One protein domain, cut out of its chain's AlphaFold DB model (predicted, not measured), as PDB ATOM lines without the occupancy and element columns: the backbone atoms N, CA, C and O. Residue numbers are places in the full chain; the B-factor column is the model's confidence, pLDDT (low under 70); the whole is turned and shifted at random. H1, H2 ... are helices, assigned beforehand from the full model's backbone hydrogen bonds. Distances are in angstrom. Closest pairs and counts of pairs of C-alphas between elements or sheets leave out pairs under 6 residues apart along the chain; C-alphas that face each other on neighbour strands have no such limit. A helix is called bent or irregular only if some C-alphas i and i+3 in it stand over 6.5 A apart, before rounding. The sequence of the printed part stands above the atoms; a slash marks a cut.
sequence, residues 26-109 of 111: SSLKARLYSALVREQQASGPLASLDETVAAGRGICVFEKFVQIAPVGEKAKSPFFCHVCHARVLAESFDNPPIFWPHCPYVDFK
ATOM      1  N   SER A  26     116.970 143.653 130.966       92.19
ATOM      2  CA  SER A  26     115.542 143.625 130.617       92.19
ATOM      3  C   SER A  26     114.995 142.189 130.611       92.19
ATOM      4  O   SER A  26     113.840 141.968 130.981       92.19
ATOM      5  N   SER A  27     115.853 141.200 130.334       93.38
ATOM      6  CA  SER A  27     115.526 139.777 130.440       93.38
ATOM      7  C   SER A  27     115.243 139.313 131.865       93.38
ATOM      8  O   SER A  27     114.428 138.414 132.088       93.38
ATOM      9  N   LEU A  28     115.880 139.929 132.864       92.88
ATOM     10  CA  LEU A  28     115.568 139.679 134.268       92.88
ATOM     11  C   LEU A  28     114.206 140.285 134.631       92.88
ATOM     12  O   LEU A  28     113.377 139.591 135.219       92.88
ATOM     13  N   LYS A  29     113.925 141.525 134.206       93.38
ATOM     14  CA  LYS A  29     112.603 142.160 134.392       93.38
ATOM     15  C   LYS A  29     111.486 141.317 133.762       93.38
ATOM     16  O   LYS A  29     110.466 141.074 134.404       93.38
ATOM     17  N   ALA A  30     111.714 140.803 132.552       93.62
ATOM     18  CA  ALA A  30     110.788 139.923 131.843       93.62
ATOM     19  C   ALA A  30     110.511 138.614 132.598       93.62
ATOM     20  O   ALA A  30     109.350 138.254 132.793       93.62
ATOM     21  N   ARG A  31     111.562 137.920 133.062       93.88
ATOM     22  CA  ARG A  31     111.421 136.675 133.837       93.88
ATOM     23  C   ARG A  31     110.684 136.900 135.154       93.88
ATOM     24  O   ARG A  31     109.798 136.117 135.493       93.88
ATOM     25  N   LEU A  32     111.009 137.983 135.864       94.50
ATOM     26  CA  LEU A  32     110.354 138.330 137.123       94.50
ATOM     27  C   LEU A  32     108.869 138.645 136.912       94.50
ATOM     28  O   LEU A  32     108.026 138.127 137.638       94.50
ATOM     29  N   TYR A  33     108.537 139.426 135.882       93.44
ATOM     30  CA  TYR A  33     107.150 139.703 135.512       93.44
ATOM     31  C   TYR A  33     106.365 138.415 135.232       93.44
ATOM     32  O   TYR A  33     105.300 138.203 135.808       93.44
ATOM     33  N   SER A  34     106.907 137.519 134.402       92.94
ATOM     34  CA  SER A  34     106.280 136.224 134.119       92.94
ATOM     35  C   SER A  34     106.055 135.385 135.374       92.94
ATOM     36  O   SER A  34     105.010 134.746 135.493       92.94
ATOM     37  N   ALA A  35     107.021 135.363 136.296       93.12
ATOM     38  CA  ALA A  35     106.901 134.631 137.553       93.12
ATOM     39  C   ALA A  35     105.774 135.203 138.426       93.12
ATOM     40  O   ALA A  35     104.883 134.455 138.825       93.12
ATOM     41  N   LEU A  36     105.753 136.525 138.625       93.19
ATOM     42  CA  LEU A  36     104.746 137.211 139.440       93.19
ATOM     43  C   LEU A  36     103.328 137.034 138.889       93.19
ATOM     44  O   LEU A  36     102.400 136.757 139.644       93.19
ATOM     45  N   VAL A  37     103.137 137.149 137.570       91.75
ATOM     46  CA  VAL A  37     101.800 136.983 136.981       91.75
ATOM     47  C   VAL A  37     101.318 135.534 137.082       91.75
ATOM     48  O   VAL A  37     100.136 135.299 137.325       91.75
ATOM     49  N   ARG A  38     102.215 134.549 136.940       90.56
ATOM     50  CA  ARG A  38     101.864 133.133 137.144       90.56
ATOM     51  C   ARG A  38     101.472 132.849 138.588       90.56
ATOM     52  O   ARG A  38     100.493 132.144 138.806       90.56
ATOM     53  N   GLU A  39     102.212 133.396 139.547       91.56
ATOM     54  CA  GLU A  39     101.892 133.278 140.969       91.56
ATOM     55  C   GLU A  39     100.534 133.920 141.285       91.56
ATOM     56  O   GLU A  39      99.672 133.275 141.881       91.56
ATOM     57  N   GLN A  40     100.286 135.132 140.777       89.88
ATOM     58  CA  GLN A  40      98.989 135.793 140.906       89.88
ATOM     59  C   GLN A  40      97.862 134.943 140.308       89.88
ATOM     60  O   GLN A  40      96.827 134.765 140.945       89.88
ATOM     61  N   GLN A  41      98.059 134.369 139.120       90.25
ATOM     62  CA  GLN A  41      97.048 133.524 138.484       90.25
ATOM     63  C   GLN A  41      96.816 132.199 139.233       90.25
ATOM     64  O   GLN A  41      95.714 131.651 139.205       90.25
ATOM     65  N   ALA A  42      97.830 131.665 139.917       90.69
ATOM     66  CA  ALA A  42      97.663 130.490 140.769       90.69
ATOM     67  C   ALA A  42      96.760 130.780 141.982       90.69
ATOM     68  O   ALA A  42      96.089 129.874 142.472       90.69
ATOM     69  N   SER A  43      96.704 132.040 142.433       90.62
ATOM     70  CA  SER A  43      95.822 132.486 143.521       90.62
ATOM     71  C   SER A  43      94.367 132.740 143.089       90.62
ATOM     72  O   SER A  43      93.478 132.803 143.936       90.62
ATOM     73  N   GLY A  44      94.102 132.861 141.784       87.38
ATOM     74  CA  GLY A  44      92.775 133.155 141.243       87.38
ATOM     75  C   GLY A  44      92.827 133.693 139.809       87.38
ATOM     76  O   GLY A  44      93.908 133.919 139.268       87.38
ATOM     77  N   PRO A  45      91.668 133.894 139.156       86.12
ATOM     78  CA  PRO A  45      91.637 134.471 137.816       86.12
ATOM     79  C   PRO A  45      92.250 135.877 137.809       86.12
ATOM     80  O   PRO A  45      92.093 136.642 138.761       86.12
ATOM     81  N   LEU A  46      92.931 136.224 136.716       88.06
ATOM     82  CA  LEU A  46      93.317 137.610 136.467       88.06
ATOM     83  C   LEU A  46      92.071 138.431 136.107       88.06
ATOM     84  O   LEU A  46      91.036 137.868 135.737       88.06
ATOM     85  N   ALA A  47      92.189 139.757 136.197       86.50
ATOM     86  CA  ALA A  47      91.148 140.670 135.730       86.50
ATOM     87  C   ALA A  47      90.777 140.362 134.275       86.50
ATOM     88  O   ALA A  47      91.644 140.009 133.464       86.50
ATOM     89  N   SER A  48      89.497 140.509 133.935       88.19
ATOM     90  CA  SER A  48      89.077 140.325 132.549       88.19
ATOM     91  C   SER A  48      89.691 141.411 131.658       88.19
ATOM     92  O   SER A  48      90.079 142.499 132.104       88.19
ATOM     93  N   LEU A  49      89.785 141.127 130.361       88.12
ATOM     94  CA  LEU A  49      90.264 142.117 129.395       88.12
ATOM     95  C   LEU A  49      89.322 143.325 129.310       88.12
ATOM     96  O   LEU A  49      89.786 144.449 129.128       88.12
ATOM     97  N   ASP A  50      88.021 143.110 129.507       88.12
ATOM     98  CA  ASP A  50      87.028 144.183 129.525       88.12
ATOM     99  C   ASP A  50      87.169 145.066 130.770       88.12
ATOM    100  O   ASP A  50      87.171 146.290 130.646       88.12
ATOM    101  N   GLU A  51      87.391 144.479 131.950       89.56
ATOM    102  CA  GLU A  51      87.701 145.220 133.183       89.56
ATOM    103  C   GLU A  51      88.999 146.023 133.045       89.56
ATOM    104  O   GLU A  51      89.074 147.181 133.456       89.56
ATOM    105  N   THR A  52      90.016 145.426 132.419       88.88
ATOM    106  CA  THR A  52      91.312 146.069 132.175       88.88
ATOM    107  C   THR A  52      91.151 147.315 131.301       88.88
ATOM    108  O   THR A  52      91.650 148.387 131.653       88.88
ATOM    109  N   VAL A  53      90.400 147.200 130.200       90.81
ATOM    110  CA  VAL A  53      90.105 148.327 129.303       90.81
ATOM    111  C   VAL A  53      89.217 149.370 129.987       90.81
ATOM    112  O   VAL A  53      89.492 150.564 129.873       90.81
ATOM    113  N   ALA A  54      88.191 148.952 130.734       91.75
ATOM    114  CA  ALA A  54      87.304 149.857 131.469       91.75
ATOM    115  C   ALA A  54      88.046 150.667 132.547       91.75
ATOM    116  O   ALA A  54      87.716 151.828 132.784       91.75
ATOM    117  N   ALA A  55      89.096 150.097 133.145       91.75
ATOM    118  CA  ALA A  55      89.992 150.786 134.073       91.75
ATOM    119  C   ALA A  55      90.985 151.752 133.386       91.75
ATOM    120  O   ALA A  55      91.877 152.288 134.046       91.75
ATOM    121  N   GLY A  56      90.877 151.955 132.068       91.75
ATOM    122  CA  GLY A  56      91.752 152.837 131.295       91.75
ATOM    123  C   GLY A  56      93.147 152.265 131.034       91.75
ATOM    124  O   GLY A  56      94.042 153.006 130.622       91.75
ATOM    125  N   ARG A  57      93.366 150.963 131.267       89.62
ATOM    126  CA  ARG A  57      94.641 150.308 130.951       89.62
ATOM    127  C   ARG A  57      94.648 149.880 129.485       89.62
ATOM    128  O   ARG A  57      93.684 149.305 128.984       89.62
ATOM    129  N   GLY A  58      95.753 150.157 128.797       89.19
ATOM    130  CA  GLY A  58      95.970 149.652 127.443       89.19
ATOM    131  C   GLY A  58      96.181 148.140 127.448       89.19
ATOM    132  O   GLY A  58      96.778 147.605 128.379       89.19
ATOM    133  N   ILE A  59      95.718 147.472 126.393       90.50
ATOM    134  CA  ILE A  59      95.955 146.047 126.149       90.50
ATOM    135  C   ILE A  59      96.754 145.877 124.859       90.50
ATOM    136  O   ILE A  59      96.617 146.666 123.917       90.50
ATOM    137  N   CYS A  60      97.614 144.866 124.806       91.00
ATOM    138  CA  CYS A  60      98.406 144.582 123.618       91.00
ATOM    139  C   CYS A  60      97.542 143.985 122.494       91.00
ATOM    140  O   CYS A  60      96.408 143.551 122.702       91.00
ATOM    141  N   VAL A  61      98.095 143.908 121.280       88.19
ATOM    142  CA  VAL A  61      97.380 143.363 120.109       88.19
ATOM    143  C   VAL A  61      96.849 141.942 120.341       88.19
ATOM    144  O   VAL A  61      95.752 141.613 119.899       88.19
ATOM    145  N   PHE A  62      97.590 141.108 121.074       86.75
ATOM    146  CA  PHE A  62      97.189 139.728 121.345       86.75
ATOM    147  C   PHE A  62      96.012 139.658 122.323       86.75
ATOM    148  O   PHE A  62      95.040 138.950 122.081       86.75
ATOM    149  N   GLU A  63      96.055 140.461 123.384       89.31
ATOM    150  CA  GLU A  63      94.930 140.627 124.305       89.31
ATOM    151  C   GLU A  63      93.713 141.196 123.570       89.31
ATOM    152  O   GLU A  63      92.606 140.697 123.741       89.31
ATOM    153  N   LYS A  64      93.902 142.158 122.658       89.81
ATOM    154  CA  LYS A  64      92.798 142.699 121.859       89.81
ATOM    155  C   LYS A  64      92.112 141.630 121.009       89.81
ATOM    156  O   LYS A  64      90.885 141.632 120.929       89.81
ATOM    157  N   PHE A  65      92.874 140.706 120.417       88.00
ATOM    158  CA  PHE A  65      92.309 139.566 119.689       88.00
ATOM    159  C   PHE A  65      91.465 138.663 120.586       88.00
ATOM    160  O   PHE A  65      90.378 138.257 120.184       88.00
ATOM    161  N   VAL A  66      91.927 138.371 121.805       87.19
ATOM    162  CA  VAL A  66      91.158 137.536 122.736       87.19
ATOM    163  C   VAL A  66      89.912 138.258 123.246       87.19
ATOM    164  O   VAL A  66      88.855 137.640 123.365       87.19
ATOM    165  N   GLN A  67      89.998 139.568 123.481       88.75
ATOM    166  CA  GLN A  67      88.866 140.380 123.922       88.75
ATOM    167  C   GLN A  67      87.668 140.255 122.964       88.75
ATOM    168  O   GLN A  67      86.536 140.070 123.414       88.75
ATOM    169  N   ILE A  68      87.923 140.331 121.652       88.62
ATOM    170  CA  ILE A  68      86.887 140.295 120.606       88.62
ATOM    171  C   ILE A  68      86.504 138.877 120.162       88.62
ATOM    172  O   ILE A  68      85.569 138.716 119.377       88.62
ATOM    173  N   ALA A  69      87.228 137.849 120.612       86.69
ATOM    174  CA  ALA A  69      86.939 136.475 120.235       86.69
ATOM    175  C   ALA A  69      85.592 136.023 120.841       86.69
ATOM    176  O   ALA A  69      85.305 136.343 122.000       86.69
ATOM    177  N   PRO A  70      84.771 135.245 120.105       86.38
ATOM    178  CA  PRO A  70      83.479 134.748 120.580       86.38
ATOM    179  C   PRO A  70      83.661 133.551 121.533       86.38
ATOM    180  O   PRO A  70      83.161 132.453 121.298       86.38
ATOM    181  N   VAL A  71      84.430 133.753 122.601       83.12
ATOM    182  CA  VAL A  71      84.746 132.763 123.636       83.12
ATOM    183  C   VAL A  71      84.261 133.266 124.996       83.12
ATOM    184  O   VAL A  71      84.164 134.471 125.220       83.12
ATOM    185  N   GLY A  72      83.927 132.351 125.909       80.31
ATOM    186  CA  GLY A  72      83.456 132.719 127.250       80.31
ATOM    187  C   GLY A  72      84.554 133.332 128.131       80.31
ATOM    188  O   GLY A  72      85.738 133.102 127.900       80.31
ATOM    189  N   GLU A  73      84.161 134.044 129.194       77.69
ATOM    190  CA  GLU A  73      85.078 134.799 130.075       77.69
ATOM    191  C   GLU A  73      86.222 133.971 130.672       77.69
ATOM    192  O   GLU A  73      87.346 134.449 130.784       77.69
ATOM    193  N   LYS A  74      85.995 132.683 130.956       75.88
ATOM    194  CA  LYS A  74      87.060 131.779 131.429       75.88
ATOM    195  C   LYS A  74      88.233 131.659 130.447       75.88
ATOM    196  O   LYS A  74      89.355 131.401 130.870       75.88
ATOM    197  N   ALA A  75      87.984 131.826 129.148       75.25
ATOM    198  CA  ALA A  75      89.019 131.842 128.118       75.25
ATOM    199  C   ALA A  75      89.649 133.236 127.930       75.25
ATOM    200  O   ALA A  75      90.690 133.335 127.286       75.25
ATOM    201  N   LYS A  76      89.044 134.289 128.502       72.62
ATOM    202  CA  LYS A  76      89.493 135.690 128.443       72.62
ATOM    203  C   LYS A  76      90.291 136.153 129.671       72.62
ATOM    204  O   LYS A  76      90.894 137.217 129.622       72.62
ATOM    205  N   SER A  77      90.322 135.368 130.746       76.06
ATOM    206  CA  SER A  77      91.017 135.689 132.001       76.06
ATOM    207  C   SER A  77      92.360 134.969 132.303       76.06
ATOM    208  O   SER A  77      92.841 135.116 133.431       76.06
ATOM    209  N   PRO A  78      92.996 134.160 131.419       79.62
ATOM    210  CA  PRO A  78      94.345 133.646 131.678       79.62
ATOM    211  C   PRO A  78      95.455 134.616 131.238       79.62
ATOM    212  O   PRO A  78      95.267 135.510 130.419       79.62
ATOM    213  N   PHE A  79      96.673 134.372 131.717       81.12
ATOM    214  CA  PHE A  79      97.891 135.045 131.284       81.12
ATOM    215  C   PHE A  79      98.245 134.661 129.845       81.12
ATOM    216  O   PHE A  79      98.982 133.707 129.567       81.12
ATOM    217  N   PHE A  80      97.733 135.447 128.907       81.56
ATOM    218  CA  PHE A  80      97.943 135.257 127.474       81.56
ATOM    219  C   PHE A  80      99.400 135.339 127.048       81.56
ATOM    220  O   PHE A  80      99.828 134.667 126.110       81.56
ATOM    221  N   CYS A  81     100.197 136.118 127.770       84.31
ATOM    222  CA  CYS A  81     101.605 136.247 127.453       84.31
ATOM    223  C   CYS A  81     102.396 134.946 127.664       84.31
ATOM    224  O   CYS A  81     103.492 134.829 127.120       84.31
ATOM    225  N   HIS A  82     101.874 133.948 128.392       82.38
ATOM    226  CA  HIS A  82     102.603 132.693 128.606       82.38
ATOM    227  C   HIS A  82     102.866 131.923 127.295       82.38
ATOM    228  O   HIS A  82     103.929 131.312 127.161       82.38
ATOM    229  N   VAL A  83     101.956 132.018 126.315       82.56
ATOM    230  CA  VAL A  83     102.112 131.428 124.968       82.56
ATOM    231  C   VAL A  83     102.695 132.397 123.941       82.56
ATOM    232  O   VAL A  83     102.970 132.011 122.809       82.56
ATOM    233  N   CYS A  84     102.874 133.665 124.303       87.62
ATOM    234  CA  CYS A  84     103.292 134.686 123.358       87.62
ATOM    235  C   CYS A  84     104.800 134.598 123.082       87.62
ATOM    236  O   CYS A  84     105.618 134.552 124.003       87.62
ATOM    237  N   HIS A  85     105.188 134.669 121.807       87.62
ATOM    238  CA  HIS A  85     106.595 134.751 121.400       87.62
ATOM    239  C   HIS A  85     107.330 135.974 121.974       87.62
ATOM    240  O   HIS A  85     108.536 135.908 122.199       87.62
ATOM    241  N   ALA A  86     106.609 137.058 122.290       89.31
ATOM    242  CA  ALA A  86     107.164 138.256 122.910       89.31
ATOM    243  C   ALA A  86     107.841 137.931 124.239       89.31
ATOM    244  O   ALA A  86     108.946 138.400 124.493       89.31
ATOM    245  N   ARG A  87     107.194 137.080 125.047       93.12
ATOM    246  CA  ARG A  87     107.727 136.598 126.319       93.12
ATOM    247  C   ARG A  87     109.012 135.817 126.100       93.12
ATOM    248  O   ARG A  87     110.014 136.133 126.720       93.12
ATOM    249  N   VAL A  88     108.984 134.812 125.222       91.31
ATOM    250  CA  VAL A  88     110.140 133.930 124.988       91.31
ATOM    251  C   VAL A  88     111.356 134.745 124.554       91.31
ATOM    252  O   VAL A  88     112.448 134.555 125.080       91.31
ATOM    253  N   LEU A  89     111.154 135.693 123.638       92.06
ATOM    254  CA  LEU A  89     112.209 136.592 123.190       92.06
ATOM    255  C   LEU A  89     112.696 137.501 124.329       92.06
ATOM    256  O   LEU A  89     113.897 137.614 124.542       92.06
ATOM    257  N   ALA A  90     111.788 138.110 125.087       92.75
ATOM    258  CA  ALA A  90     112.136 139.008 126.184       92.75
ATOM    259  C   ALA A  90     112.822 138.327 127.364       92.75
ATOM    260  O   ALA A  90     113.713 138.912 127.953       92.75
ATOM    261  N   GLU A  91     112.466 137.093 127.699       93.06
ATOM    262  CA  GLU A  91     113.132 136.332 128.761       93.06
ATOM    263  C   GLU A  91     114.534 135.852 128.355       93.06
ATOM    264  O   GLU A  91     115.345 135.542 129.228       93.06
ATOM    265  N   SER A  92     114.820 135.798 127.048       91.94
ATOM    266  CA  SER A  92     116.066 135.241 126.500       91.94
ATOM    267  C   SER A  92     117.071 136.303 126.050       91.94
ATOM    268  O   SER A  92     118.264 136.019 125.990       91.94
ATOM    269  N   PHE A  93     116.607 137.508 125.711       90.38
ATOM    270  CA  PHE A  93     117.430 138.577 125.149       90.38
ATOM    271  C   PHE A  93     117.172 139.896 125.870       90.38
ATOM    272  O   PHE A  93     116.023 140.249 126.115       90.38
ATOM    273  N   ASP A  94     118.227 140.675 126.114       88.94
ATOM    274  CA  ASP A  94     118.076 142.007 126.716       88.94
ATOM    275  C   ASP A  94     117.616 143.083 125.718       88.94
ATOM    276  O   ASP A  94     117.088 144.127 126.106       88.94
ATOM    277  N   ASN A  95     117.759 142.828 124.416       87.69
ATOM    278  CA  ASN A  95     117.240 143.705 123.369       87.69
ATOM    279  C   ASN A  95     116.500 142.916 122.270       87.69
ATOM    280  O   ASN A  95     116.985 142.813 121.141       87.69
ATOM    281  N   PRO A  96     115.338 142.308 122.574       88.56
ATOM    282  CA  PRO A  96     114.602 141.530 121.585       88.56
ATOM    283  C   PRO A  96     113.932 142.433 120.540       88.56
ATOM    284  O   PRO A  96     113.490 143.528 120.885       88.56
ATOM    285  N   PRO A  97     113.737 141.996 119.287       88.94
ATOM    286  CA  PRO A  97     113.099 142.796 118.234       88.94
ATOM    287  C   PRO A  97     111.557 142.786 118.331       88.94
ATOM    288  O   PRO A  97     110.857 142.365 117.416       88.94
ATOM    289  N   ILE A  98     111.013 143.225 119.467       88.94
ATOM    290  CA  ILE A  98     109.564 143.287 119.750       88.94
ATOM    291  C   ILE A  98     109.086 144.744 119.868       88.94
ATOM    292  O   ILE A  98     109.707 145.528 120.577       88.94
ATOM    293  N   PHE A  99     107.991 145.126 119.207       89.06
ATOM    294  CA  PHE A  99     107.572 146.543 119.107       89.06
ATOM    295  C   PHE A  99     106.075 146.770 119.355       89.06
ATOM    296  O   PHE A  99     105.524 147.800 118.979       89.06
ATOM    297  N   TRP A 100     105.398 145.807 119.980       88.56
ATOM    298  CA  TRP A 100     103.966 145.899 120.248       88.56
ATOM    299  C   TRP A 100     103.643 146.957 121.314       88.56
ATOM    300  O   TRP A 100     104.150 146.856 122.436       88.56
ATOM    301  N   PRO A 101     102.768 147.935 121.014       89.06
ATOM    302  CA  PRO A 101     102.232 148.837 122.027       89.06
ATOM    303  C   PRO A 101     101.567 148.059 123.165       89.06
ATOM    304  O   PRO A 101     100.961 147.010 122.933       89.06
ATOM    305  N   HIS A 102     101.691 148.579 124.388       90.81
ATOM    306  CA  HIS A 102     101.112 148.004 125.611       90.81
ATOM    307  C   HIS A 102     101.583 146.581 125.951       90.81
ATOM    308  O   HIS A 102     100.993 145.922 126.799       90.81
ATOM    309  N   CYS A 103     102.645 146.085 125.312       91.88
ATOM    310  CA  CYS A 103     103.270 144.826 125.690       91.88
ATOM    311  C   CYS A 103     104.279 145.074 126.828       91.88
ATOM    312  O   CYS A 103     105.286 145.746 126.583       91.88
ATOM    313  N   PRO A 104     104.096 144.484 128.027       90.69
ATOM    314  CA  PRO A 104     105.003 144.698 129.163       90.69
ATOM    315  C   PRO A 104     106.468 144.389 128.821       90.69
ATOM    316  O   PRO A 104     107.382 145.121 129.182       90.69
ATOM    317  N   TYR A 105     106.687 143.346 128.017       92.00
ATOM    318  CA  TYR A 105     108.009 142.918 127.561       92.00
ATOM    319  C   TYR A 105     108.716 143.919 126.642       92.00
ATOM    320  O   TYR A 105     109.943 143.933 126.566       92.00
ATOM    321  N   VAL A 106     107.959 144.748 125.921       91.25
ATOM    322  CA  VAL A 106     108.522 145.843 125.121       91.25
ATOM    323  C   VAL A 106     108.958 146.980 126.040       91.25
ATOM    324  O   VAL A 106     110.026 147.554 125.831       91.25
ATOM    325  N   ASP A 107     108.163 147.277 127.067       90.75
ATOM    326  CA  ASP A 107     108.436 148.364 128.008       90.75
ATOM    327  C   ASP A 107     109.652 148.083 128.894       90.75
ATOM    328  O   ASP A 107     110.422 149.001 129.167       90.75
ATOM    329  N   PHE A 108     109.921 146.819 129.233       90.50
ATOM    330  CA  PHE A 108     111.113 146.450 130.007       90.50
ATOM    331  C   PHE A 108     112.438 146.811 129.332       90.50
ATOM    332  O   PHE A 108     113.435 146.970 130.031       90.50
ATOM    333  N   LYS A 109     112.462 146.990 128.006       84.75
ATOM    334  CA  LYS A 109     113.657 147.456 127.284       84.75
ATOM    335  C   LYS A 109     113.907 148.955 127.400       84.75
ATOM    336  O   LYS A 109     115.011 149.406 127.127       84.75
TER     337      LYS A 109
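Overview. This is residues 26 to 109 of the 111 residues of an uncharacterized protein of Acidobacteria bacterium (UniProt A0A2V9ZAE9). One long helix, H1, runs along one side of a set of six short helices that fall into two groups: H6 and H7 by the first half of H1, and H2, H3 and H4 at the other end of the domain, with H5 between the groups. The chain runs out along H1, passes through H2, H3 and H4, and comes back through H5 and H6 to H7, with the first and last printed C-alphas only 5.4 A apart. The printed part has 84 residues with seven named helices, H1 to H7 in order along the chain, and no named strand; its class is all helix, with 52 residues in the helices. The whole is compact, with a radius of gyration of the C-alphas of 12.8 A, and the C-alphas span 35 by 27 by 22 A.

Along the chain. H1, residues 26 to 43, begins at C-alpha 26 at (115.542, 143.625, 130.617), ends at C-alpha 43 at (95.822, 132.486, 143.521), and is 26.1 A long. H2 is residues 49 to 54, 8.5 A long, and H3 is residues 61 to 68, 10.9 A long. H4, residues 73 to 76, and H5, residues 80 to 83, have four residues each; H5 is neither bent nor irregular, but only just: C-alphas 80 and 83 are 6.2 A apart. H6 is residues 85 to 92, 10.8 A long. H7, residues 104 to 107, ends at C-alpha 107 at (108.436, 148.364, 128.008).

Arrangement. H1 touches H6 with residues 26 to 34 alone, opposite ways at a steep tilt of 61 degrees; their closest C-alphas are those of Ser 27 and Glu 91, 4.5 A apart. H6 touches H7, closest at the C-alphas of Ala 90 and Tyr 105, 5.8 A apart. H2 touches H3, about perpendicular at 89 degrees, with the closest C-alphas, Leu 49 and Gln 67, 5.9 A apart. H4 is close to H3 but not clearly touching, closest at the C-alphas of Val 66 and Lys 76, 6.2 A. H5 is close to H1 but not clearly touching, closest at the C-alphas of Ser 34 and His 82, 7.5 A. Among the pairs that are apart are H1 and H3, and H2 and H6. Every O i to N i+4 pair is within hydrogen-bond range in H1, H2, H3 and H6; H4, H5 and H7 are too short for such a pair.

Size, cuts and confidence. The two C-alphas farthest apart are those of Pro 70 and Asp 94, 35.9 A. The link from H6 to H7, 11 residues, is long. The printed part has no cut. Its mean pLDDT is 88.5, and no printed residue is under 70.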